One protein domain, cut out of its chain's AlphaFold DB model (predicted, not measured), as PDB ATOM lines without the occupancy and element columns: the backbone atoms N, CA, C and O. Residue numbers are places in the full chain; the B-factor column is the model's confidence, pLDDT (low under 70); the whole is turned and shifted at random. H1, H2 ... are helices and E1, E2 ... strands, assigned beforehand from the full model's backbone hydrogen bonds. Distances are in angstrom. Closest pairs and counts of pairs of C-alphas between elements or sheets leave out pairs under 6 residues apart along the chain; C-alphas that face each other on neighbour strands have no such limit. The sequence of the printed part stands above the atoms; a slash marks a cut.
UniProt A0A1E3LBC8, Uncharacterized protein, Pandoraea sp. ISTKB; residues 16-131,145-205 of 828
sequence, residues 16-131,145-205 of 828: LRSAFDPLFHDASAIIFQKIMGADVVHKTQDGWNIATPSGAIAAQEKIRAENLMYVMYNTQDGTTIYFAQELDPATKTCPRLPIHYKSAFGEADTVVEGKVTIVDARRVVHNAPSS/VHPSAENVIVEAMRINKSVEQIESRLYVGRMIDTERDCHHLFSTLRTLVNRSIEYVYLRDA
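This is residues 16 to 131 and 145 to 205 of the 828 residues of an uncharacterized protein of Pandoraea sp. ISTKB (UniProt A0A1E3LBC8). A twisted sheet of seven strands makes the core, with helices over both faces: H1 and H2 on one, H4 with H3 on the other. H6 packs beside H4, with short H5 close to both, and a long loop, residues 86 to 109, leads from E3 to edge strand E4. The printed part has 177 residues with six named helices and seven named strands, in the order E1 H1 H2 E2 E3 E4 E5 H3 H4 H5 E6 H6 E7. The mixed sheet runs E1 E7 E6 E2 E3 E5 E4; the class is mixed, helices and strands. The whole is compact, with a radius of gyration of the C-alphas of 15.4 A and spans of 50 by 36 by 35 A.

E1, residues 16 to 19, begins at C-alpha 16 (-43.852, -55.765, -13.990). H1 is residues 26 to 36, 15.2 A, and H2 53 to 63, 15.3 A. E2, 68 to 74, 20.5 A, and E3, 79 to 85, 20.2 A, form a hairpin, as do E4, 110 to 113, and E5, 116 to 120. H3 is 121 to 127, H4 149 to 159, 15.3 A, and H5 162 to 165. E6, 170 to 177, bends by 75 degrees at residue 174. H6 is 187 to 193. E7, 197 to 204, bends by 58 degrees at residue 201 and ends at C-alpha 204 (-29.598, -50.097, -11.421).

E1 and E7 are parallel, N 16 to O 197 2.9 A, as are E7 and E6, N 172 to O 198 2.8 A, and E3 and E5, N 81 to O 117 2.8 A. E6 and E2 are antiparallel, N 72 to O 171 2.8 A, as are E2 and E3, N 71 to O 82 2.8 A, and E5 and E4, N 111 to O 118 2.8 A. In three layers, helices on both faces of the sheet, H4 is on one face and H1 on the other, each at a height of 8.9 A. H2 is on the same face as H1. H3 and H4 touch at a steep tilt of 54 degrees, closest C-alphas Ala 121 and Ala 156, 5.1 A. H4 and H6 touch, C-alphas Val 154 and Leu 189 closest at 5.9 A. H6 only grazes the sheet; H5 is not on it. E6, H6 and E7 form a strand-helix-strand unit, two parallel neighbours joined through a helix, with a right-handed crossover. In H1, H2, H3, H4 and H6 every O i to N i+4 pair is within hydrogen-bond range; H5 is too short for one.

The C-alphas farthest apart, Gln 45 and Ser 131, are 52.8 A apart. Residues 132 to 144 are not printed; C-alphas 131 and 145 are 21.1 A apart across this cut. The links H1 to H2 and E3 to E4 are long. Mean pLDDT of the printed part is 81.5; residues 88 to 93, 102 to 107, 129 to 131, 145 to 146, 178 to 184 and 205 are under 70.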
ATOM      1  N   LEU A  16     -44.839 -54.780 -14.437       75.44
ATOM      2  CA  LEU A  16     -43.852 -55.765 -13.990       75.44
ATOM      3  C   LEU A  16     -42.456 -55.165 -14.175       75.44
ATOM      4  O   LEU A  16     -42.142 -54.719 -15.272       75.44
ATOM      5  N   ARG A  17     -41.635 -55.144 -13.123       82.00
ATOM      6  CA  ARG A  17     -40.264 -54.609 -13.138       82.00
ATOM      7  C   ARG A  17     -39.279 -55.743 -12.885       82.00
ATOM      8  O   ARG A  17     -39.333 -56.353 -11.817       82.00
ATOM      9  N   SER A  18     -38.380 -55.994 -13.828       82.31
ATOM     10  CA  SER A  18     -37.307 -56.986 -13.713       82.31
ATOM     11  C   SER A  18     -35.957 -56.395 -14.119       82.31
ATOM     12  O   SER A  18     -35.857 -55.552 -15.010       82.31
ATOM     13  N   ALA A  19     -34.893 -56.856 -13.462       82.44
ATOM     14  CA  ALA A  19     -33.547 -56.664 -13.986       82.44
ATOM     15  C   ALA A  19     -33.393 -57.458 -15.291       82.44
ATOM     16  O   ALA A  19     -34.029 -58.503 -15.466       82.44
ATOM     17  N   PHE A  20     -32.535 -56.979 -16.189       85.31
ATOM     18  CA  PHE A  20     -32.157 -57.736 -17.372       85.31
ATOM     19  C   PHE A  20     -31.548 -59.086 -16.976       85.31
ATOM     20  O   PHE A  20     -30.718 -59.188 -16.075       85.31
ATOM     21  N   ASP A  21     -31.971 -60.112 -17.701       81.94
ATOM     22  CA  ASP A  21     -31.512 -61.492 -17.590       81.94
ATOM     23  C   ASP A  21     -31.397 -62.009 -19.030       81.94
ATOM     24  O   ASP A  21     -32.411 -62.001 -19.742       81.94
ATOM     25  N   PRO A  22     -30.201 -62.414 -19.493       80.00
ATOM     26  CA  PRO A  22     -29.987 -62.828 -20.875       80.00
ATOM     27  C   PRO A  22     -30.781 -64.080 -21.277       80.00
ATOM     28  O   PRO A  22     -30.968 -64.289 -22.473       80.00
ATOM     29  N   LEU A  23     -31.258 -64.897 -20.329       79.50
ATOM     30  CA  LEU A  23     -32.056 -66.095 -20.616       79.50
ATOM     31  C   LEU A  23     -33.508 -65.759 -20.980       79.50
ATOM     32  O   LEU A  23     -34.100 -66.431 -21.822       79.50
ATOM     33  N   PHE A  24     -34.078 -64.722 -20.361       82.19
ATOM     34  CA  PHE A  24     -35.487 -64.343 -20.544       82.19
ATOM     35  C   PHE A  24     -35.683 -63.109 -21.432       82.19
ATOM     36  O   PHE A  24     -36.771 -62.908 -21.969       82.19
ATOM     37  N   HIS A  25     -34.648 -62.283 -21.605       89.06
ATOM     38  CA  HIS A  25     -34.761 -60.950 -22.206       89.06
ATOM     39  C   HIS A  25     -33.884 -60.754 -23.462       89.06
ATOM     40  O   HIS A  25     -33.534 -59.623 -23.794       89.06
ATOM     41  N   ASP A  26     -33.539 -61.826 -24.188       87.38
ATOM     42  CA  ASP A  26     -32.699 -61.798 -25.408       87.38
ATOM     43  C   ASP A  26     -33.178 -60.752 -26.445       87.38
ATOM     44  O   ASP A  26     -32.378 -59.981 -26.976       87.38
ATOM     45  N   ALA A  27     -34.500 -60.613 -26.625       87.12
ATOM     46  CA  ALA A  27     -35.113 -59.586 -27.474       87.12
ATOM     47  C   ALA A  27     -34.705 -58.148 -27.090       87.12
ATOM     48  O   ALA A  27     -34.468 -57.316 -27.966       87.12
ATOM     49  N   SER A  28     -34.554 -57.852 -25.798       90.44
ATOM     50  CA  SER A  28     -34.118 -56.534 -25.320       90.44
ATOM     51  C   SER A  28     -32.690 -56.233 -25.728       90.44
ATOM     52  O   SER A  28     -32.389 -55.102 -26.101       90.44
ATOM     53  N   ALA A  29     -31.815 -57.239 -25.677       90.56
ATOM     54  CA  ALA A  29     -30.431 -57.086 -26.093       90.56
ATOM     55  C   ALA A  29     -30.314 -56.879 -27.607       90.56
ATOM     56  O   ALA A  29     -29.521 -56.045 -28.034       90.56
ATOM     57  N   ILE A  30     -31.167 -57.533 -28.402       90.88
ATOM     58  CA  ILE A  30     -31.278 -57.292 -29.848       90.88
ATOM     59  C   ILE A  30     -31.740 -55.852 -30.135       90.88
ATOM     60  O   ILE A  30     -31.149 -55.181 -30.978       90.88
ATOM     61  N   ILE A  31     -32.740 -55.328 -29.414       91.81
ATOM     62  CA  ILE A  31     -33.204 -53.935 -29.579       91.81
ATOM     63  C   ILE A  31     -32.103 -52.939 -29.186       91.81
ATOM     64  O   ILE A  31     -31.804 -52.009 -29.938       91.81
ATOM     65  N   PHE A  32     -31.441 -53.164 -28.048       92.56
ATOM     66  CA  PHE A  32     -30.301 -52.358 -27.615       92.56
ATOM     67  C   PHE A  32     -29.134 -52.423 -28.615       92.56
ATOM     68  O   PHE A  32     -28.559 -51.385 -28.931       92.56
ATOM     69  N   GLN A  33     -28.833 -53.590 -29.189       92.19
ATOM     70  CA  GLN A  33     -27.859 -53.750 -30.272       92.19
ATOM     71  C   GLN A  33     -28.270 -53.020 -31.550       92.19
ATOM     72  O   GLN A  33     -27.416 -52.446 -32.225       92.19
ATOM     73  N   LYS A  34     -29.559 -52.997 -31.889       89.56
ATOM     74  CA  LYS A  34     -30.042 -52.298 -33.080       89.56
ATOM     75  C   LYS A  34     -29.898 -50.779 -32.945       89.56
ATOM     76  O   LYS A  34     -29.454 -50.132 -33.888       89.56
ATOM     77  N   ILE A  35     -30.219 -50.228 -31.772       90.12
ATOM     78  CA  ILE A  35     -30.147 -48.786 -31.488       90.12
ATOM     79  C   ILE A  35     -28.696 -48.323 -31.244       90.12
ATOM     80  O   ILE A  35     -28.271 -47.282 -31.748       90.12
ATOM     81  N   MET A  36     -27.918 -49.094 -30.481       90.19
ATOM     82  CA  MET A  36     -26.565 -48.719 -30.045       90.19
ATOM     83  C   MET A  36     -25.451 -49.308 -30.923       90.19
ATOM     84  O   MET A  36     -24.297 -48.939 -30.754       90.19
ATOM     85  N   GLY A  37     -25.772 -50.176 -31.884       89.00
ATOM     86  CA  GLY A  37     -24.824 -50.804 -32.805       89.00
ATOM     87  C   GLY A  37     -24.158 -52.076 -32.261       89.00
ATOM     88  O   GLY A  37     -23.927 -52.231 -31.059       89.00
ATOM     89  N   ALA A  38     -23.787 -52.975 -33.179       90.25
ATOM     90  CA  ALA A  38     -23.118 -54.245 -32.870       90.25
ATOM     91  C   ALA A  38     -21.752 -54.068 -32.181       90.25
ATOM     92  O   ALA A  38     -21.360 -54.886 -31.352       90.25
ATOM     93  N   ASP A  39     -21.048 -52.964 -32.446       87.75
ATOM     94  CA  ASP A  39     -19.786 -52.656 -31.767       87.75
ATOM     95  C   ASP A  39     -19.979 -52.375 -30.267       87.75
ATOM     96  O   ASP A  39     -19.038 -52.518 -29.485       87.75
ATOM     97  N   VAL A  40     -21.171 -51.930 -29.854       89.38
ATOM     98  CA  VAL A  40     -21.487 -51.540 -28.472       89.38
ATOM     99  C   VAL A  40     -22.154 -52.684 -27.720       89.38
ATOM    100  O   VAL A  40     -21.766 -52.973 -26.590       89.38
ATOM    101  N   VAL A  41     -23.119 -53.359 -28.348       91.94
ATOM    102  CA  VAL A  41     -23.804 -54.525 -27.778       91.94
ATOM    103  C   VAL A  41     -23.572 -55.725 -28.678       91.94
ATOM    104  O   VAL A  41     -23.924 -55.700 -29.855       91.94
ATOM    105  N   HIS A  42     -23.003 -56.788 -28.127       91.88
ATOM    106  CA  HIS A  42     -22.678 -58.010 -28.857       91.88
ATOM    107  C   HIS A  42     -22.704 -59.226 -27.935       91.88
ATOM    108  O   HIS A  42     -22.672 -59.113 -26.708       91.88
ATOM    109  N   LYS A  43     -22.750 -60.405 -28.553       89.69
ATOM    110  CA  LYS A  43     -22.683 -61.689 -27.863       89.69
ATOM    111  C   LYS A  43     -21.218 -62.127 -27.761       89.69
ATOM    112  O   LYS A  43     -20.540 -62.246 -28.779       89.69
ATOM    113  N   THR A  44     -20.726 -62.302 -26.540       84.19
ATOM    114  CA  THR A  44     -19.444 -62.939 -26.214       84.19
ATOM    115  C   THR A  44     -19.639 -64.459 -26.104       84.19
ATOM    116  O   THR A  44     -20.727 -64.974 -26.370       84.19
ATOM    117  N   GLN A  45     -18.593 -65.196 -25.715       78.31
ATOM    118  CA  GLN A  45     -18.699 -66.638 -25.449       78.31
ATOM    119  C   GLN A  45     -19.632 -66.940 -24.259       78.31
ATOM    120  O   GLN A  45     -20.315 -67.961 -24.270       78.31
ATOM    121  N   ASP A  46     -19.720 -66.020 -23.294       71.50
ATOM    122  CA  ASP A  46     -20.446 -66.196 -22.027       71.50
ATOM    123  C   ASP A  46     -21.871 -65.604 -22.028       71.50
ATOM    124  O   ASP A  46     -22.607 -65.749 -21.054       71.50
ATOM    125  N   GLY A  47     -22.290 -64.930 -23.105       85.19
ATOM    126  CA  GLY A  47     -23.623 -64.327 -23.218       85.19
ATOM    127  C   GLY A  47     -23.612 -62.965 -23.906       85.19
ATOM    128  O   GLY A  47     -22.743 -62.671 -24.717       85.19
ATOM    129  N   TRP A  48     -24.592 -62.109 -23.620       88.88
ATOM    130  CA  TRP A  48     -24.555 -60.714 -24.072       88.88
ATOM    131  C   TRP A  48     -23.582 -59.904 -23.217       88.88
ATOM    132  O   TRP A  48     -23.616 -60.010 -21.995       88.88
ATOM    133  N   ASN A  49     -22.771 -59.032 -23.819       88.50
ATOM    134  CA  ASN A  49     -21.858 -58.177 -23.054       88.50
ATOM    135  C   ASN A  49     -22.608 -57.285 -22.041       88.50
ATOM    136  O   ASN A  49     -22.137 -57.101 -20.924       88.50
ATOM    137  N   ILE A  50     -23.813 -56.815 -22.382       89.19
ATOM    138  CA  ILE A  50     -24.707 -56.053 -21.488       89.19
ATOM    139  C   ILE A  50     -25.473 -56.903 -20.455       89.19
ATOM    140  O   ILE A  50     -26.314 -56.362 -19.743       89.19
ATOM    141  N   ALA A  51     -25.209 -58.211 -20.343       83.94
ATOM    142  CA  ALA A  51     -25.837 -59.064 -19.325       83.94
ATOM    143  C   ALA A  51     -25.424 -58.718 -17.886       83.94
ATOM    144  O   ALA A  51     -25.992 -59.245 -16.933       83.94
ATOM    145  N   THR A  52     -24.442 -57.830 -17.721       75.94
ATOM    146  CA  THR A  52     -23.965 -57.346 -16.426       75.94
ATOM    147  C   THR A  52     -24.092 -55.827 -16.341       75.94
ATOM    148  O   THR A  52     -23.928 -55.143 -17.358       75.94
ATOM    149  N   PRO A  53     -24.289 -55.254 -15.138       77.19
ATOM    150  CA  PRO A  53     -24.312 -53.805 -14.971       77.19
ATOM    151  C   PRO A  53     -23.012 -53.130 -15.430       77.19
ATOM    152  O   PRO A  53     -23.066 -52.074 -16.051       77.19
ATOM    153  N   SER A  54     -21.857 -53.764 -15.205       73.75
ATOM    154  CA  SER A  54     -20.553 -53.311 -15.713       73.75
ATOM    155  C   SER A  54     -20.488 -53.274 -17.247       73.75
ATOM    156  O   SER A  54     -20.013 -52.296 -17.821       73.75
ATOM    157  N   GLY A  55     -21.020 -54.286 -17.937       80.06
ATOM    158  CA  GLY A  55     -21.116 -54.284 -19.398       80.06
ATOM    159  C   GLY A  55     -22.097 -53.242 -19.942       80.06
ATOM    160  O   GLY A  55     -21.834 -52.625 -20.973       80.06
ATOM    161  N   ALA A  56     -23.185 -52.972 -19.215       85.44
ATOM    162  CA  ALA A  56     -24.090 -51.867 -19.517       85.44
ATOM    163  C   ALA A  56     -23.422 -50.488 -19.327       85.44
ATOM    164  O   ALA A  56     -23.670 -49.594 -20.132       85.44
ATOM    165  N   ILE A  57     -22.538 -50.322 -18.331       79.12
ATOM    166  CA  ILE A  57     -21.704 -49.113 -18.161       79.12
ATOM    167  C   ILE A  57     -20.717 -48.975 -19.325       79.12
ATOM    168  O   ILE A  57     -20.675 -47.924 -19.953       79.12
ATOM    169  N   ALA A  58     -19.987 -50.032 -19.693       82.38
ATOM    170  CA  ALA A  58     -19.058 -49.985 -20.827       82.38
ATOM    171  C   ALA A  58     -19.771 -49.645 -22.154       82.38
ATOM    172  O   ALA A  58     -19.248 -48.888 -22.976       82.38
ATOM    173  N   ALA A  59     -20.994 -50.150 -22.352       86.62
ATOM    174  CA  ALA A  59     -21.852 -49.756 -23.466       86.62
ATOM    175  C   ALA A  59     -22.237 -48.264 -23.400       86.62
ATOM    176  O   ALA A  59     -22.145 -47.561 -24.407       86.62
ATOM    177  N   GLN A  60     -22.615 -47.777 -22.215       85.06
ATOM    178  CA  GLN A  60     -22.988 -46.385 -21.948       85.06
ATOM    179  C   GLN A  60     -21.829 -45.403 -22.190       85.06
ATOM    180  O   GLN A  60     -22.001 -44.410 -22.895       85.06
ATOM    181  N   GLU A  61     -20.636 -45.697 -21.672       81.75
ATOM    182  CA  GLU A  61     -19.422 -44.893 -21.867       81.75
ATOM    183  C   GLU A  61     -19.026 -44.827 -23.352       81.75
ATOM    184  O   GLU A  61     -18.639 -43.768 -23.853       81.75
ATOM    185  N   LYS A  62     -19.205 -45.931 -24.092       85.25
ATOM    186  CA  LYS A  62     -18.907 -46.006 -25.530       85.25
ATOM    187  C   LYS A  62     -19.856 -45.163 -26.394       85.25
ATOM    188  O   LYS A  62     -19.400 -44.588 -27.382       85.25
ATOM    189  N   ILE A  63     -21.139 -45.051 -26.032       83.69
ATOM    190  CA  ILE A  63     -22.118 -44.180 -26.725       83.69
ATOM    191  C   ILE A  63     -22.208 -42.761 -26.144       83.69
ATOM    192  O   ILE A  63     -22.805 -41.889 -26.773       83.69
ATOM    193  N   ARG A  64     -21.633 -42.528 -24.956       77.81
ATOM    194  CA  ARG A  64     -21.648 -41.268 -24.187       77.81
ATOM    195  C   ARG A  64     -23.038 -40.740 -23.796       77.81
ATOM    196  O   ARG A  64     -23.179 -39.560 -23.496       77.81
ATOM    197  N   ALA A  65     -24.072 -41.577 -23.823       74.75
ATOM    198  CA  ALA A  65     -25.440 -41.187 -23.473       74.75
ATOM    199  C   ALA A  65     -25.701 -41.448 -21.982       74.75
ATOM    200  O   ALA A  65     -25.351 -42.519 -21.497       74.75
ATOM    201  N   GLU A  66     -26.341 -40.524 -21.255       72.81
ATOM    202  CA  GLU A  66     -26.638 -40.736 -19.826       72.81
ATOM    203  C   GLU A  66     -27.578 -41.928 -19.604       72.81
ATOM    204  O   GLU A  66     -27.305 -42.806 -18.791       72.81
ATOM    205  N   ASN A  67     -28.688 -41.986 -20.335       83.88
ATOM    206  CA  ASN A  67     -29.620 -43.106 -20.287       83.88
ATOM    207  C   ASN A  67     -30.365 -43.196 -21.625       83.88
ATOM    208  O   ASN A  67     -30.658 -42.176 -22.246       83.88
ATOM    209  N   LEU A  68     -30.681 -44.410 -22.065       90.06
ATOM    210  CA  LEU A  68     -31.486 -44.680 -23.256       90.06
ATOM    211  C   LEU A  68     -32.719 -45.470 -22.829       90.06
ATOM    212  O   LEU A  68     -32.601 -46.475 -22.125       90.06
ATOM    213  N   MET A  69     -33.886 -45.017 -23.276       92.75
ATOM    214  CA  MET A  69     -35.173 -45.675 -23.090       92.75
ATOM    215  C   MET A  69     -35.753 -46.048 -24.453       92.75
ATOM    216  O   MET A  69     -35.642 -45.277 -25.408       92.75
ATOM    217  N   TYR A  70     -36.420 -47.197 -24.529       94.94
ATOM    218  CA  TYR A  70     -37.309 -47.524 -25.635       94.94
ATOM    219  C   TYR A  70     -38.641 -48.093 -25.143       94.94
ATOM    220  O   TYR A  70     -38.725 -48.696 -24.072       94.94
ATOM    221  N   VAL A  71     -39.677 -47.915 -25.958       94.94
ATOM    222  CA  VAL A  71     -41.015 -48.487 -25.783       94.94
ATOM    223  C   VAL A  71     -41.352 -49.266 -27.048       94.94
ATOM    224  O   VAL A  71     -41.421 -48.696 -28.134       94.94
ATOM    225  N   MET A  72     -41.552 -50.572 -26.897       94.19
ATOM    226  CA  MET A  72     -41.952 -51.501 -27.947       94.19
ATOM    227  C   MET A  72     -43.397 -51.957 -27.738       94.19
ATOM    228  O   MET A  72     -43.810 -52.262 -26.617       94.19
ATOM    229  N   TYR A  73     -44.152 -52.064 -28.826       93.19
ATOM    230  CA  TYR A  73     -45.476 -52.681 -28.850       93.19
ATOM    231  C   TYR A  73     -45.815 -53.214 -30.245       93.19
ATOM    232  O   TYR A  73     -45.157 -52.875 -31.226       93.19
ATOM    233  N   ASN A  74     -46.862 -54.033 -30.335       91.12
ATOM    234  CA  ASN A  74     -47.377 -54.549 -31.599       91.12
ATOM    235  C   ASN A  74     -48.673 -53.832 -32.003       91.12
ATOM    236  O   ASN A  74     -49.548 -53.566 -31.170       91.12
ATOM    237  N   THR A  75     -48.774 -53.573 -33.301       87.19
ATOM    238  CA  THR A  75     -49.957 -53.141 -34.047       87.19
ATOM    239  C   THR A  75     -50.338 -54.237 -35.053       87.19
ATOM    240  O   THR A  75     -49.644 -55.251 -35.175       87.19
ATOM    241  N   GLN A  76     -51.419 -54.033 -35.808       82.31
ATOM    242  CA  GLN A  76     -51.839 -54.953 -36.875       82.31
ATOM    243  C   GLN A  76     -50.793 -55.067 -38.001       82.31
ATOM    244  O   GLN A  76     -50.597 -56.147 -38.565       82.31
ATOM    245  N   ASP A  77     -50.084 -53.973 -38.291       80.38
ATOM    246  CA  ASP A  77     -49.102 -53.893 -39.377       80.38
ATOM    247  C   ASP A  77     -47.714 -54.431 -38.976       80.38
ATOM    248  O   ASP A  77     -46.952 -54.900 -39.828       80.38
ATOM    249  N   GLY A  78     -47.380 -54.423 -37.679       88.81
ATOM    250  CA  GLY A  78     -46.101 -54.929 -37.186       88.81
ATOM    251  C   GLY A  78     -45.733 -54.488 -35.768       88.81
ATOM    252  O   GLY A  78     -46.569 -54.070 -34.974       88.81
ATOM    253  N   THR A  79     -44.450 -54.587 -35.435       91.38
ATOM    254  CA  THR A  79     -43.890 -54.130 -34.157       91.38
ATOM    255  C   THR A  79     -43.360 -52.710 -34.313       91.38
ATOM    256  O   THR A  79     -42.558 -52.441 -35.205       91.38
ATOM    257  N   THR A  80     -43.764 -51.789 -33.439       93.38
ATOM    258  CA  THR A  80     -43.231 -50.420 -33.395       93.38
ATOM    259  C   THR A  80     -42.364 -50.225 -32.153       93.38
ATOM    260  O   THR A  80     -42.736 -50.656 -31.063       93.38
ATOM    261  N   ILE A  81     -41.209 -49.581 -32.318       94.31
ATOM    262  CA  ILE A  81     -40.218 -49.308 -31.273       94.31
ATOM    263  C   ILE A  81     -39.899 -47.813 -31.290       94.31
ATOM    264  O   ILE A  81     -39.216 -47.333 -32.190       94.31
ATOM    265  N   TYR A  82     -40.359 -47.074 -30.285       95.12
ATOM    266  CA  TYR A  82     -39.940 -45.689 -30.055       95.12
ATOM    267  C   TYR A  82     -38.724 -45.682 -29.142       95.12
ATOM    268  O   TYR A  82     -38.732 -46.398 -28.143       95.12
ATOM    269  N   PHE A  83     -37.716 -44.855 -29.416       94.31
ATOM    270  CA  PHE A  83     -36.601 -44.641 -28.489       94.31
ATOM    271  C   PHE A  83     -36.313 -43.157 -28.248       94.31
ATOM    272  O   PHE A  83     -36.560 -42.305 -29.101       94.31
ATOM    273  N   ALA A  84     -35.776 -42.858 -27.065       91.56
ATOM    274  CA  ALA A  84     -35.264 -41.547 -26.692       91.56
ATOM    275  C   ALA A  84     -34.123 -41.684 -25.676       91.56
ATOM    276  O   ALA A  84     -34.160 -42.515 -24.766       91.56
ATOM    277  N   GLN A  85     -33.114 -40.832 -25.817       89.06
ATOM    278  CA  GLN A  85     -32.057 -40.653 -24.823       89.06
ATOM    279  C   GLN A  85     -32.495 -39.623 -23.773       89.06
ATOM    280  O   GLN A  85     -33.307 -38.746 -24.070       89.06
ATOM    281  N   GLU A  86     -31.934 -39.665 -22.571       82.62
ATOM    282  CA  GLU A  86     -31.892 -38.480 -21.705       82.62
ATOM    283  C   GLU A  86     -30.845 -37.479 -22.242       82.62
ATOM    284  O   GLU A  86     -29.941 -37.848 -23.001       82.62
ATOM    285  N   LEU A  87     -31.016 -36.196 -21.917       72.81
ATOM    286  CA  LEU A  87     -30.119 -35.113 -22.341       72.81
ATOM    287  C   LEU A  87     -28.969 -34.963 -21.340       72.81
ATOM    288  O   LEU A  87     -29.225 -34.877 -20.143       72.81
ATOM    289  N   ASP A  88     -27.735 -34.853 -21.834       63.91
ATOM    290  CA  ASP A  88     -26.568 -34.511 -21.011       63.91
ATOM    291  C   ASP A  88     -26.749 -33.093 -20.414       63.91
ATOM    292  O   ASP A  88     -27.035 -32.159 -21.171       63.91
ATOM    293  N   PRO A  89     -26.596 -32.891 -19.091       51.75
ATOM    294  CA  PRO A  89     -26.773 -31.587 -18.445       51.75
ATOM    295  C   PRO A  89     -25.754 -30.531 -18.871       51.75
ATOM    296  O   PRO A  89     -26.096 -29.350 -18.944       51.75
ATOM    297  N   ALA A  90     -24.507 -30.939 -19.108       53.59
ATOM    298  CA  ALA A  90     -23.398 -30.032 -19.363       53.59
ATOM    299  C   ALA A  90     -23.456 -29.497 -20.796       53.59
ATOM    300  O   ALA A  90     -23.215 -28.313 -21.027       53.59
ATOM    301  N   THR A  91     -23.815 -30.353 -21.757       60.06
ATOM    302  CA  THR A  91     -23.934 -29.951 -23.168       60.06
ATOM    303  C   THR A  91     -25.358 -29.600 -23.596       60.06
ATOM    304  O   THR A  91     -25.526 -28.952 -24.627       60.06
ATOM    305  N   LYS A  92     -26.388 -30.013 -22.841       65.94
ATOM    306  CA  LYS A  92     -27.817 -29.944 -23.217       65.94
ATOM    307  C   LYS A  92     -28.128 -30.620 -24.557       65.94
ATOM    308  O   LYS A  92     -29.095 -30.265 -25.232       65.94
ATOM    309  N   THR A  93     -27.323 -31.612 -24.941       67.44
ATOM    310  CA  THR A  93     -27.479 -32.377 -26.186       67.44
ATOM    311  C   THR A  93     -27.546 -33.879 -25.918       67.44
ATOM    312  O   THR A  93     -27.195 -34.353 -24.840       67.44
ATOM    313  N   CYS A  94     -28.022 -34.645 -26.900       73.31
ATOM    314  CA  CYS A  94     -27.855 -36.095 -26.918       73.31
ATOM    315  C   CYS A  94     -26.746 -36.439 -27.926       73.31
ATOM    316  O   CYS A  94     -26.762 -35.902 -29.039       73.31
ATOM    317  N   PRO A  95     -25.800 -37.337 -27.599       77.50
ATOM    318  CA  PRO A  95     -24.839 -37.822 -28.581       77.50
ATOM    319  C   PRO A  95     -25.568 -38.644 -29.647       77.50
ATOM    320  O   PRO A  95     -26.451 -39.443 -29.328       77.50
ATOM    321  N   ARG A  96     -25.175 -38.494 -30.914       79.44
ATOM    322  CA  ARG A  96     -25.685 -39.355 -31.989       79.44
ATOM    323  C   ARG A  96     -25.306 -40.813 -31.723       79.44
ATOM    324  O   ARG A  96     -24.136 -41.123 -31.502       79.44
ATOM    325  N   LEU A  97     -26.297 -41.690 -31.785       84.50
ATOM    326  CA  LEU A  97     -26.162 -43.131 -31.613       84.50
ATOM    327  C   LEU A  97     -25.751 -43.800 -32.934       84.50
ATOM    328  O   LEU A  97     -26.030 -43.259 -34.004       84.50
ATOM    329  N   PRO A  98     -25.149 -45.002 -32.911       83.94
ATOM    330  CA  PRO A  98     -24.815 -45.734 -34.132       83.94
ATOM    331  C   PRO A  98     -25.986 -45.988 -35.092       83.94
ATOM    332  O   PRO A  98     -25.751 -45.973 -36.293       83.94
ATOM    333  N   ILE A  99     -27.239 -46.095 -34.630       81.94
ATOM    334  CA  ILE A  99     -28.411 -46.168 -35.531       81.94
ATOM    335  C   ILE A  99     -28.636 -44.882 -36.363       81.94
ATOM    336  O   ILE A  99     -29.273 -44.921 -37.415       81.94
ATOM    337  N   HIS A 100     -28.074 -43.740 -35.946       82.69
ATOM    338  CA  HIS A 100     -28.051 -42.499 -36.733       82.69
ATOM    339  C   HIS A 100     -26.937 -42.479 -37.795       82.69
ATOM    340  O   HIS A 100     -26.969 -41.645 -38.699       82.69
ATOM    341  N   TYR A 101     -25.942 -43.368 -37.700       71.31
ATOM    342  CA  TYR A 101     -24.771 -43.399 -38.576       71.31
ATOM    343  C   TYR A 101     -24.844 -44.563 -39.580       71.31
ATOM    344  O   TYR A 101     -24.832 -45.727 -39.201       71.31
ATOM    345  N   LYS A 102     -24.803 -44.223 -40.880       53.72
ATOM    346  CA  LYS A 102     -24.995 -45.098 -42.062       53.72
ATOM    347  C   LYS A 102     -26.420 -45.646 -42.244       53.72
ATOM    348  O   LYS A 102     -26.935 -46.379 -41.412       53.72
ATOM    349  N   SER A 103     -26.987 -45.356 -43.420       52.62
ATOM    350  CA  SER A 103     -28.074 -46.069 -44.134       52.62
ATOM    351  C   SER A 103     -29.420 -46.367 -43.449       52.62
ATOM    352  O   SER A 103     -30.347 -46.702 -44.173       52.62
ATOM    353  N   ALA A 104     -29.564 -46.247 -42.127       58.44
ATOM    354  CA  ALA A 104     -30.828 -46.471 -41.428       58.44
ATOM    355  C   ALA A 104     -31.713 -45.210 -41.466       58.44
ATOM    356  O   ALA A 104     -32.568 -45.100 -42.336       58.44
ATOM    357  N   PHE A 105     -31.498 -44.236 -40.569       66.75
ATOM    358  CA  PHE A 105     -32.361 -43.043 -40.485       66.75
ATOM    359  C   PHE A 105     -32.087 -41.987 -41.570       66.75
ATOM    360  O   PHE A 105     -33.020 -41.448 -42.156       66.75
ATOM    361  N   GLY A 106     -30.821 -41.649 -41.846       67.12
ATOM    362  CA  GLY A 106     -30.493 -40.550 -42.768       67.12
ATOM    363  C   GLY A 106     -31.135 -39.223 -42.330       67.12
ATOM    364  O   GLY A 106     -30.890 -38.753 -41.215       67.12
ATOM    365  N   GLU A 107     -31.979 -38.630 -43.178       64.69
ATOM    366  CA  GLU A 107     -32.795 -37.457 -42.820       64.69
ATOM    367  C   GLU A 107     -34.160 -37.786 -42.191       64.69
ATOM    368  O   GLU A 107     -34.766 -36.902 -41.592       64.69
ATOM    369  N   ALA A 108     -34.617 -39.039 -42.257       76.31
ATOM    370  CA  ALA A 108     -35.923 -39.449 -41.750       76.31
ATOM    371  C   ALA A 108     -35.967 -39.587 -40.217       76.31
ATOM    372  O   ALA A 108     -34.943 -39.766 -39.550       76.31
ATOM    373  N   ASP A 109     -37.189 -39.583 -39.681       83.88
ATOM    374  CA  ASP A 109     -37.491 -39.739 -38.250       83.88
ATOM    375  C   ASP A 109     -37.920 -41.173 -37.889       83.88
ATOM    376  O   ASP A 109     -38.279 -41.474 -36.750       83.88
ATOM    377  N   THR A 110     -37.920 -42.081 -38.868       85.81
ATOM    378  CA  THR A 110     -38.387 -43.465 -38.737       85.81
ATOM    379  C   THR A 110     -37.665 -44.378 -39.726       85.81
ATOM    380  O   THR A 110     -37.380 -43.973 -40.852       85.81
ATOM    381  N   VAL A 111     -37.400 -45.618 -39.315       87.12
ATOM    382  CA  VAL A 111     -36.804 -46.687 -40.130       87.12
ATOM    383  C   VAL A 111     -37.714 -47.903 -40.105       87.12
ATOM    384  O   VAL A 111     -38.122 -48.346 -39.033       87.12
ATOM    385  N   VAL A 112     -38.012 -48.460 -41.277       85.50
ATOM    386  CA  VAL A 112     -38.848 -49.658 -41.423       85.50
ATOM    387  C   VAL A 112     -37.994 -50.810 -41.941       85.50
ATOM    388  O   VAL A 112     -37.449 -50.748 -43.041       85.50
ATOM    389  N   GLU A 113     -37.895 -51.879 -41.156       83.44
ATOM    390  CA  GLU A 113     -37.217 -53.126 -41.507       83.44
ATOM    391  C   GLU A 113     -38.220 -54.286 -41.467       83.44
ATOM    392  O   GLU A 113     -38.517 -54.867 -40.419       83.44
ATOM    393  N   GLY A 114     -38.786 -54.615 -42.630       85.00
ATOM    394  CA  GLY A 114     -39.826 -55.637 -42.744       85.00
ATOM    395  C   GLY A 114     -41.083 -55.244 -41.964       85.00
ATOM    396  O   GLY A 114     -41.771 -54.304 -42.342       85.00
ATOM    397  N   LYS A 115     -41.377 -55.970 -40.877       87.81
ATOM    398  CA  LYS A 115     -42.492 -55.677 -39.956       87.81
ATOM    399  C   LYS A 115     -42.073 -54.902 -38.699       87.81
ATOM    400  O   LYS A 115     -42.880 -54.768 -37.787       87.81
ATOM    401  N   VAL A 116     -40.830 -54.430 -38.605       89.25
ATOM    402  CA  VAL A 116     -40.351 -53.648 -37.456       89.25
ATOM    403  C   VAL A 116     -40.179 -52.191 -37.868       89.25
ATOM    404  O   VAL A 116     -39.466 -51.893 -38.819       89.25
ATOM    405  N   THR A 117     -40.822 -51.284 -37.139       91.06
ATOM    406  CA  THR A 117     -40.719 -49.833 -37.334       91.06
ATOM    407  C   THR A 117     -40.019 -49.216 -36.130       91.06
ATOM    408  O   THR A 117     -40.520 -49.317 -35.014       91.06
ATOM    409  N   ILE A 118     -38.866 -48.584 -36.336       91.50
ATOM    410  CA  ILE A 118     -38.065 -47.941 -35.288       91.50
ATOM    411  C   ILE A 118     -38.171 -46.424 -35.453       91.50
ATOM    412  O   ILE A 118     -37.910 -45.906 -36.536       91.50
ATOM    413  N   VAL A 119     -38.539 -45.710 -34.391       91.56
ATOM    414  CA  VAL A 119     -38.838 -44.270 -34.396       91.56
ATOM    415  C   VAL A 119     -37.924 -43.540 -33.414       91.56
ATOM    416  O   VAL A 119     -37.865 -43.902 -32.236       91.56
ATOM    417  N   ASP A 120     -37.249 -42.485 -33.876       91.69
ATOM    418  CA  ASP A 120     -36.524 -41.564 -32.993       91.69
ATOM    419  C   ASP A 120     -37.506 -40.520 -32.455       91.69
ATOM    420  O   ASP A 120     -37.912 -39.589 -33.155       91.69
ATOM    421  N   ALA A 121     -37.907 -40.675 -31.195       91.00
ATOM    422  CA  ALA A 121     -38.927 -39.822 -30.607       91.00
ATOM    423  C   ALA A 121     -38.456 -38.369 -30.414       91.00
ATOM    424  O   ALA A 121     -39.270 -37.451 -30.515       91.00
ATOM    425  N   ARG A 122     -37.153 -38.127 -30.177       88.06
ATOM    426  CA  ARG A 122     -36.624 -36.752 -30.073       88.06
ATOM    427  C   ARG A 122     -36.670 -36.059 -31.427       88.06
ATOM    428  O   ARG A 122     -37.021 -34.881 -31.481       88.06
ATOM    429  N   ARG A 123     -36.369 -36.784 -32.506       86.38
ATOM    430  CA  ARG A 123     -36.394 -36.249 -33.869       86.38
ATOM    431  C   ARG A 123     -37.819 -35.929 -34.341       86.38
ATOM    432  O   ARG A 123     -38.044 -34.811 -34.793       86.38
ATOM    433  N   VAL A 124     -38.785 -36.828 -34.109       86.81
ATOM    434  CA  VAL A 124     -40.219 -36.579 -34.386       86.81
ATOM    435  C   VAL A 124     -40.722 -35.317 -33.673       86.81
ATOM    436  O   VAL A 124     -41.328 -34.453 -34.300       86.81
ATOM    437  N   VAL A 125     -40.452 -35.179 -32.368       86.94
ATOM    438  CA  VAL A 125     -40.902 -34.014 -31.580       86.94
ATOM    439  C   VAL A 125     -40.218 -32.715 -32.027       86.94
ATOM    440  O   VAL A 125     -40.836 -31.657 -31.976       86.94
ATOM    441  N   HIS A 126     -38.966 -32.780 -32.487       83.44
ATOM    442  CA  HIS A 126     -38.240 -31.624 -33.022       83.44
ATOM    443  C   HIS A 126     -38.763 -31.173 -34.398       83.44
ATOM    444  O   HIS A 126     -38.831 -29.976 -34.667       83.44
ATOM    445  N   ASN A 127     -39.127 -32.118 -35.268       81.56
ATOM    446  CA  ASN A 127     -39.502 -31.847 -36.660       81.56
ATOM    447  C   ASN A 127     -41.006 -31.598 -36.868       81.56
ATOM    448  O   ASN A 127     -41.427 -31.233 -37.968       81.56
ATOM    449  N   ALA A 128     -41.827 -31.791 -35.836       77.31
ATOM    450  CA  ALA A 128     -43.269 -31.609 -35.916       77.31
ATOM    451  C   ALA A 128     -43.664 -30.142 -36.221       77.31
ATOM    452  O   ALA A 128     -43.146 -29.210 -35.599       77.31
ATOM    453  N   PRO A 129     -44.609 -29.902 -37.154       59.47
ATOM    454  CA  PRO A 129     -44.974 -28.553 -37.573       59.47
ATOM    455  C   PRO A 129     -45.643 -27.763 -36.440       59.47
ATOM    456  O   PRO A 129     -46.660 -28.170 -35.873       59.47
ATOM    457  N   SER A 130     -45.107 -26.572 -36.166       52.94
ATOM    458  CA  SER A 130     -45.505 -25.686 -35.061       52.94
ATOM    459  C   SER A 130     -46.965 -25.195 -35.099       52.94
ATOM    460  O   SER A 130     -47.457 -24.656 -34.109       52.94
ATOM    461  N   SER A 131     -47.681 -25.398 -36.208       39.50
ATOM    462  CA  SER A 131     -49.026 -24.868 -36.466       39.50
ATOM    463  C   SER A 131     -50.188 -25.648 -35.834       39.50
ATOM    464  O   SER A 131     -51.283 -25.097 -35.745       39.50
ATOM    465  N   VAL A 145     -37.526 -27.743 -18.566       51.84
ATOM    466  CA  VAL A 145     -36.597 -27.073 -19.500       51.84
ATOM    467  C   VAL A 145     -35.921 -28.086 -20.438       51.84
ATOM    468  O   VAL A 145     -35.610 -27.767 -21.582       51.84
ATOM    469  N   HIS A 146     -35.801 -29.335 -19.980       63.56
ATOM    470  CA  HIS A 146     -35.435 -30.504 -20.766       63.56
ATOM    471  C   HIS A 146     -36.428 -31.656 -20.477       63.56
ATOM    472  O   HIS A 146     -36.481 -32.125 -19.337       63.56
ATOM    473  N   PRO A 147     -37.248 -32.114 -21.449       72.50
ATOM    474  CA  PRO A 147     -38.194 -33.209 -21.229       72.50
ATOM    475  C   PRO A 147     -37.488 -34.573 -21.172       72.50
ATOM    476  O   PRO A 147     -36.598 -34.862 -21.984       72.50
ATOM    477  N   SER A 148     -37.931 -35.410 -20.227       79.56
ATOM    478  CA  SER A 148     -37.436 -36.776 -20.019       79.56
ATOM    479  C   SER A 148     -37.712 -37.689 -21.214       79.56
ATOM    480  O   SER A 148     -38.639 -37.447 -21.991       79.56
ATOM    481  N   ALA A 149     -36.950 -38.777 -21.333       86.00
ATOM    482  CA  ALA A 149     -37.116 -39.757 -22.403       86.00
ATOM    483  C   ALA A 149     -38.549 -40.330 -22.475       86.00
ATOM    484  O   ALA A 149     -39.096 -40.442 -23.571       86.00
ATOM    485  N   GLU A 150     -39.198 -40.601 -21.332       87.88
ATOM    486  CA  GLU A 150     -40.613 -41.019 -21.288       87.88
ATOM    487  C   GLU A 150     -41.531 -39.963 -21.919       87.88
ATOM    488  O   GLU A 150     -42.313 -40.279 -22.815       87.88
ATOM    489  N   ASN A 151     -41.427 -38.706 -21.476       88.31
ATOM    490  CA  ASN A 151     -42.315 -37.634 -21.924       88.31
ATOM    491  C   ASN A 151     -42.132 -37.334 -23.420       88.31
ATOM    492  O   ASN A 151     -43.108 -37.049 -24.107       88.31
ATOM    493  N   VAL A 152     -40.905 -37.451 -23.937       88.69
ATOM    494  CA  VAL A 152     -40.626 -37.340 -25.375       88.69
ATOM    495  C   VAL A 152     -41.243 -38.499 -26.162       88.69
ATOM    496  O   VAL A 152     -41.858 -38.256 -27.197       88.69
ATOM    497  N   ILE A 153     -41.111 -39.745 -25.690       91.75
ATOM    498  CA  ILE A 153     -41.712 -40.911 -26.359       91.75
ATOM    499  C   ILE A 153     -43.239 -40.790 -26.383       91.75
ATOM    500  O   ILE A 153     -43.848 -40.971 -27.436       91.75
ATOM    501  N   VAL A 154     -43.853 -40.408 -25.260       90.50
ATOM    502  CA  VAL A 154     -45.294 -40.127 -25.170       90.50
ATOM    503  C   VAL A 154     -45.727 -39.063 -26.180       90.50
ATOM    504  O   VAL A 154     -46.735 -39.243 -26.862       90.50
ATOM    505  N   GLU A 155     -44.970 -37.974 -26.309       88.50
ATOM    506  CA  GLU A 155     -45.305 -36.897 -27.240       88.50
ATOM    507  C   GLU A 155     -45.142 -37.325 -28.709       88.50
ATOM    508  O   GLU A 155     -46.031 -37.071 -29.521       88.50
ATOM    509  N   ALA A 156     -44.089 -38.072 -29.048       89.88
ATOM    510  CA  ALA A 156     -43.923 -38.652 -30.383       89.88
ATOM    511  C   ALA A 156     -45.061 -39.627 -30.746       89.88
ATOM    512  O   ALA A 156     -45.560 -39.603 -31.870       89.88
ATOM    513  N   MET A 157     -45.529 -40.441 -29.791       90.31
ATOM    514  CA  MET A 157     -46.679 -41.336 -29.987       90.31
ATOM    515  C   MET A 157     -47.993 -40.568 -30.219       90.31
ATOM    516  O   MET A 157     -48.834 -41.020 -31.000       90.31
ATOM    517  N   ARG A 158     -48.174 -39.394 -29.590       88.75
ATOM    518  CA  ARG A 158     -49.310 -38.491 -29.863       88.75
ATOM    519  C   ARG A 158     -49.230 -37.890 -31.263       88.75
ATOM    520  O   ARG A 158     -50.217 -37.954 -31.992       88.75
ATOM    521  N   ILE A 159     -48.070 -37.349 -31.644       85.88
ATOM    522  CA  ILE A 159     -47.827 -36.745 -32.968       85.88
ATOM    523  C   ILE A 159     -48.111 -37.764 -34.079       85.88
ATOM    524  O   ILE A 159     -48.857 -37.475 -35.013       85.88
ATOM    525  N   ASN A 160     -47.605 -38.988 -33.921       84.88
ATOM    526  CA  ASN A 160     -47.796 -40.081 -34.875       84.88
ATOM    527  C   ASN A 160     -49.184 -40.750 -34.789       84.88
ATOM    528  O   ASN A 160     -49.451 -41.678 -35.550       84.88
ATOM    529  N   LYS A 161     -50.061 -40.324 -33.862       80.31
ATOM    530  CA  LYS A 161     -51.392 -40.909 -33.581       80.31
ATOM    531  C   LYS A 161     -51.380 -42.425 -33.334       80.31
ATOM    532  O   LYS A 161     -52.392 -43.103 -33.492       80.31
ATOM    533  N   SER A 162     -50.244 -42.973 -32.912       72.44
ATOM    534  CA  SER A 162     -50.023 -44.421 -32.888       72.44
ATOM    535  C   SER A 162     -50.712 -45.135 -31.720       72.44
ATOM    536  O   SER A 162     -50.790 -46.360 -31.708       72.44
ATOM    537  N   VAL A 163     -51.235 -44.375 -30.752       74.62
ATOM    538  CA  VAL A 163     -51.910 -44.855 -29.533       74.62
ATOM    539  C   VAL A 163     -53.166 -45.677 -29.839       74.62
ATOM    540  O   VAL A 163     -53.423 -46.677 -29.171       74.62
ATOM    541  N   GLU A 164     -53.929 -45.296 -30.866       73.12
ATOM    542  CA  GLU A 164     -55.186 -45.966 -31.240       73.12
ATOM    543  C   GLU A 164     -54.962 -47.362 -31.852       73.12
ATOM    544  O   GLU A 164     -55.880 -48.179 -31.887       73.12
ATOM    545  N   GLN A 165     -53.736 -47.659 -32.295       76.81
ATOM    546  CA  GLN A 165     -53.363 -48.890 -33.003       76.81
ATOM    547  C   GLN A 165     -52.718 -49.955 -32.091       76.81
ATOM    548  O   GLN A 165     -52.282 -51.001 -32.573       76.81
ATOM    549  N   ILE A 166     -52.612 -49.699 -30.779       84.25
ATOM    550  CA  ILE A 166     -51.848 -50.543 -29.845       84.25
ATOM    551  C   ILE A 166     -52.694 -51.715 -29.343       84.25
ATOM    552  O   ILE A 166     -53.552 -51.561 -28.466       84.25
ATOM    553  N   GLU A 167     -52.405 -52.915 -29.844       82.00
ATOM    554  CA  GLU A 167     -53.118 -54.143 -29.470       82.00
ATOM    555  C   GLU A 167     -52.448 -54.899 -28.310       82.00
ATOM    556  O   GLU A 167     -53.132 -55.561 -27.527       82.00
ATOM    557  N   SER A 168     -51.124 -54.785 -28.157       87.06
ATOM    558  CA  SER A 168     -50.361 -55.526 -27.144       87.06
ATOM    559  C   SER A 168     -50.197 -54.795 -25.803       87.06
ATOM    560  O   SER A 168     -50.502 -53.612 -25.647       87.06
ATOM    561  N   ARG A 169     -49.623 -55.510 -24.824       88.31
ATOM    562  CA  ARG A 169     -48.893 -54.889 -23.705       88.31
ATOM    563  C   ARG A 169     -47.723 -54.048 -24.228       88.31
ATOM    564  O   ARG A 169     -47.189 -54.352 -25.298       88.31
ATOM    565  N   LEU A 170     -47.318 -53.034 -23.469       90.94
ATOM    566  CA  LEU A 170     -46.096 -52.281 -23.740       90.94
ATOM    567  C   LEU A 170     -44.899 -53.011 -23.134       90.94
ATOM    568  O   LEU A 170     -44.947 -53.440 -21.980       90.94
ATOM    569  N   TYR A 171     -43.819 -53.104 -23.898       92.62
ATOM    570  CA  TYR A 171     -42.532 -53.596 -23.434       92.62
ATOM    571  C   TYR A 171     -41.542 -52.434 -23.391       92.62
ATOM    572  O   TYR A 171     -41.305 -51.781 -24.406       92.62
ATOM    573  N   VAL A 172     -40.993 -52.139 -22.220       92.31
ATOM    574  CA  VAL A 172     -40.174 -50.950 -21.981       92.31
ATOM    575  C   VAL A 172     -38.781 -51.378 -21.553       92.31
ATOM    576  O   VAL A 172     -38.620 -52.075 -20.553       92.31
ATOM    577  N   GLY A 173     -37.769 -50.944 -22.298       91.50
ATOM    578  CA  GLY A 173     -36.369 -51.151 -21.949       91.50
ATOM    579  C   GLY A 173     -35.702 -49.838 -21.566       91.50
ATOM    580  O   GLY A 173     -35.901 -48.826 -22.237       91.50
ATOM    581  N   ARG A 174     -34.885 -49.838 -20.511       90.12
ATOM    582  CA  ARG A 174     -34.059 -48.677 -20.128       90.12
ATOM    583  C   ARG A 174     -32.647 -49.120 -19.752       90.12
ATOM    584  O   ARG A 174     -32.475 -50.197 -19.190       90.12
ATOM    585  N   MET A 175     -31.620 -48.327 -20.057       87.31
ATOM    586  CA  MET A 175     -30.253 -48.688 -19.653       87.31
ATOM    587  C   MET A 175     -30.096 -48.615 -18.134       87.31
ATOM    588  O   MET A 175     -29.650 -49.581 -17.524       87.31
ATOM    589  N   ILE A 176     -30.509 -47.500 -17.529       81.25
ATOM    590  CA  ILE A 176     -30.459 -47.277 -16.081       81.25
ATOM    591  C   ILE A 176     -31.876 -47.248 -15.515       81.25
ATOM    592  O   ILE A 176     -32.722 -46.486 -15.994       81.25
ATOM    593  N   ASP A 177     -32.112 -48.028 -14.465       80.44
ATOM    594  CA  ASP A 177     -33.311 -47.939 -13.638       80.44
ATOM    595  C   ASP A 177     -33.264 -46.718 -12.720       80.44
ATOM    596  O   ASP A 177     -32.579 -46.708 -11.693       80.44
ATOM    597  N   THR A 178     -33.988 -45.678 -13.123       67.44
ATOM    598  CA  THR A 178     -34.151 -44.421 -12.387       67.44
ATOM    599  C   THR A 178     -35.460 -44.360 -11.594       67.44
ATOM    600  O   THR A 178     -35.713 -43.353 -10.930       67.44
ATOM    601  N   GLU A 179     -36.304 -45.397 -11.636       65.50
ATOM    602  CA  GLU A 179     -37.658 -45.342 -11.078       65.50
ATOM    603  C   GLU A 179     -37.739 -46.077  -9.736       65.50
ATOM    604  O   GLU A 179     -37.273 -47.201  -9.565       65.50
ATOM    605  N   ARG A 180     -38.296 -45.414  -8.718       55.69
ATOM    606  CA  ARG A 180     -38.257 -45.917  -7.336       55.69
ATOM    607  C   ARG A 180     -39.333 -46.972  -7.077       55.69
ATOM    608  O   ARG A 180     -39.000 -48.077  -6.651       55.69
ATOM    609  N   ASP A 181     -40.585 -46.672  -7.424       57.09
ATOM    610  CA  ASP A 181     -41.759 -47.473  -7.065       57.09
ATOM    611  C   ASP A 181     -42.499 -48.026  -8.291       57.09
ATOM    612  O   ASP A 181     -42.854 -47.287  -9.209       57.09
ATOM    613  N   CYS A 182     -42.846 -49.318  -8.267       56.34
ATOM    614  CA  CYS A 182     -43.640 -49.955  -9.329       56.34
ATOM    615  C   CYS A 182     -45.054 -49.357  -9.484       56.34
ATOM    616  O   CYS A 182     -45.657 -49.460 -10.550       56.34
ATOM    617  N   HIS A 183     -45.586 -48.700  -8.447       54.56
ATOM    618  CA  HIS A 183     -46.915 -48.084  -8.476       54.56
ATOM    619  C   HIS A 183     -46.998 -46.856  -9.393       54.56
ATOM    620  O   HIS A 183     -48.023 -46.674 -10.055       54.56
ATOM    621  N   HIS A 184     -45.926 -46.063  -9.477       60.19
ATOM    622  CA  HIS A 184     -45.849 -44.842 -10.291       60.19
ATOM    623  C   HIS A 184     -45.079 -45.028 -11.606       60.19
ATOM    624  O   HIS A 184     -44.947 -44.070 -12.364       60.19
ATOM    625  N   LEU A 185     -44.618 -46.254 -11.878       70.94
ATOM    626  CA  LEU A 185     -43.786 -46.588 -13.031       70.94
ATOM    627  C   LEU A 185     -44.423 -46.104 -14.342       70.94
ATOM    628  O   LEU A 185     -45.588 -46.434 -14.596       70.94
ATOM    629  N   PHE A 186     -43.682 -45.326 -15.134       81.75
ATOM    630  CA  PHE A 186     -44.121 -44.691 -16.390       81.75
ATOM    631  C   PHE A 186     -45.546 -44.101 -16.356       81.75
ATOM    632  O   PHE A 186     -46.435 -44.480 -17.130       81.75
ATOM    633  N   SER A 187     -45.810 -43.213 -15.395       79.25
ATOM    634  CA  SER A 187     -47.155 -42.657 -15.183       79.25
ATOM    635  C   SER A 187     -47.713 -41.876 -16.385       79.25
ATOM    636  O   SER A 187     -48.915 -41.972 -16.658       79.25
ATOM    637  N   THR A 188     -46.872 -41.176 -17.153       83.44
ATOM    638  CA  THR A 188     -47.294 -40.454 -18.362       83.44
ATOM    639  C   THR A 188     -47.674 -41.449 -19.465       83.44
ATOM    640  O   THR A 188     -48.730 -41.319 -20.090       83.44
ATOM    641  N   LEU A 189     -46.863 -42.493 -19.662       85.38
ATOM    642  CA  LEU A 189     -47.088 -43.538 -20.667       85.38
ATOM    643  C   LEU A 189     -48.331 -44.392 -20.363       85.38
ATOM    644  O   LEU A 189     -49.114 -44.696 -21.265       85.38
ATOM    645  N   ARG A 190     -48.563 -44.734 -19.086       83.56
ATOM    646  CA  ARG A 190     -49.769 -45.464 -18.641       83.56
ATOM    647  C   ARG A 190     -51.037 -44.651 -18.860       83.56
ATOM    648  O   ARG A 190     -52.032 -45.217 -19.308       83.56
ATOM    649  N   THR A 191     -50.981 -43.346 -18.592       82.88
ATOM    650  CA  THR A 191     -52.094 -42.415 -18.834       82.88
ATOM    651  C   THR A 191     -52.421 -42.301 -20.324       82.88
ATOM    652  O   THR A 191     -53.591 -42.204 -20.680       82.88
ATOM    653  N   LEU A 192     -51.409 -42.356 -21.201       83.69
ATOM    654  CA  LEU A 192     -51.609 -42.304 -22.649       83.69
ATOM    655  C   LEU A 192     -52.244 -43.586 -23.210       83.69
ATOM    656  O   LEU A 192     -53.180 -43.507 -23.998       83.69
ATOM    657  N   VAL A 193     -51.707 -44.758 -22.852       81.44
ATOM    658  CA  VAL A 193     -51.959 -46.002 -23.604       81.44
ATOM    659  C   VAL A 193     -52.935 -46.963 -22.907       81.44
ATOM    660  O   VAL A 193     -53.549 -47.792 -23.573       81.44
ATOM    661  N   ASN A 194     -53.111 -46.877 -21.581       81.38
ATOM    662  CA  ASN A 194     -54.001 -47.759 -20.802       81.38
ATOM    663  C   ASN A 194     -53.790 -49.277 -21.066       81.38
ATOM    664  O   ASN A 194     -54.733 -50.072 -21.115       81.38
ATOM    665  N   ARG A 195     -52.529 -49.693 -21.248       84.88
ATOM    666  CA  ARG A 195     -52.093 -51.098 -21.375       84.88
ATOM    667  C   ARG A 195     -51.117 -51.449 -20.250       84.88
ATOM    668  O   ARG A 195     -50.475 -50.564 -19.685       84.88
ATOM    669  N   SER A 196     -50.998 -52.737 -19.929       85.75
ATOM    670  CA  SER A 196     -49.978 -53.233 -18.997       85.75
ATOM    671  C   SER A 196     -48.565 -52.979 -19.523       85.75
ATOM    672  O   SER A 196     -48.344 -52.953 -20.738       85.75
ATOM    673  N   ILE A 197     -47.620 -52.802 -18.597       87.75
ATOM    674  CA  ILE A 197     -46.213 -52.534 -18.901       87.75
ATOM    675  C   ILE A 197     -45.346 -53.671 -18.362       87.75
ATOM    676  O   ILE A 197     -45.453 -54.062 -17.201       87.75
ATOM    677  N   GLU A 198     -44.456 -54.177 -19.203       89.25
ATOM    678  CA  GLU A 198     -43.344 -55.040 -18.816       89.25
ATOM    679  C   GLU A 198     -42.059 -54.220 -18.950       89.25
ATOM    680  O   GLU A 198     -41.745 -53.735 -20.033       89.25
ATOM    681  N   TYR A 199     -41.370 -53.990 -17.834       89.94
ATOM    682  CA  TYR A 199     -40.229 -53.090 -17.728       89.94
ATOM    683  C   TYR A 199     -38.953 -53.846 -17.378       89.94
ATOM    684  O   TYR A 199     -38.873 -54.489 -16.328       89.94
ATOM    685  N   VAL A 200     -37.942 -53.692 -18.235       90.12
ATOM    686  CA  VAL A 200     -36.618 -54.288 -18.066       90.12
ATOM    687  C   VAL A 200     -35.534 -53.221 -18.072       90.12
ATOM    688  O   VAL A 200     -35.508 -52.333 -18.927       90.12
ATOM    689  N   TYR A 201     -34.602 -53.333 -17.127       89.31
ATOM    690  CA  TYR A 201     -33.461 -52.430 -17.006       89.31
ATOM    691  C   TYR A 201     -32.120 -53.164 -17.062       89.31
ATOM    692  O   TYR A 201     -31.973 -54.235 -16.476       89.31
ATOM    693  N   LEU A 202     -31.122 -52.585 -17.741       85.75
ATOM    694  CA  LEU A 202     -29.790 -53.203 -17.858       85.75
ATOM    695  C   LEU A 202     -28.954 -53.049 -16.579       85.75
ATOM    696  O   LEU A 202     -28.305 -53.995 -16.139       85.75
ATOM    697  N   ARG A 203     -28.980 -51.862 -15.960       79.44
ATOM    698  CA  ARG A 203     -28.338 -51.586 -14.670       79.44
ATOM    699  C   ARG A 203     -29.238 -50.794 -13.739       79.44
ATOM    700  O   ARG A 203     -30.116 -50.052 -14.164       79.44
ATOM    701  N   ASP A 204     -28.986 -50.931 -12.448       75.31
ATOM    702  CA  ASP A 204     -29.598 -50.097 -11.421       75.31
ATOM    703  C   ASP A 204     -28.889 -48.737 -11.291       75.31
ATOM    704  O   ASP A 204     -27.687 -48.634 -11.552       75.31
ATOM    705  N   ALA A 205     -29.590 -47.718 -10.780       68.00
ATOM    706  CA  ALA A 205     -28.998 -46.444 -10.342       68.00
ATOM    707  C   ALA A 205     -28.197 -46.546  -9.017       68.00
ATOM    708  O   ALA A 205     -28.172 -45.611  -8.210       68.00
TER     709      ALA A 205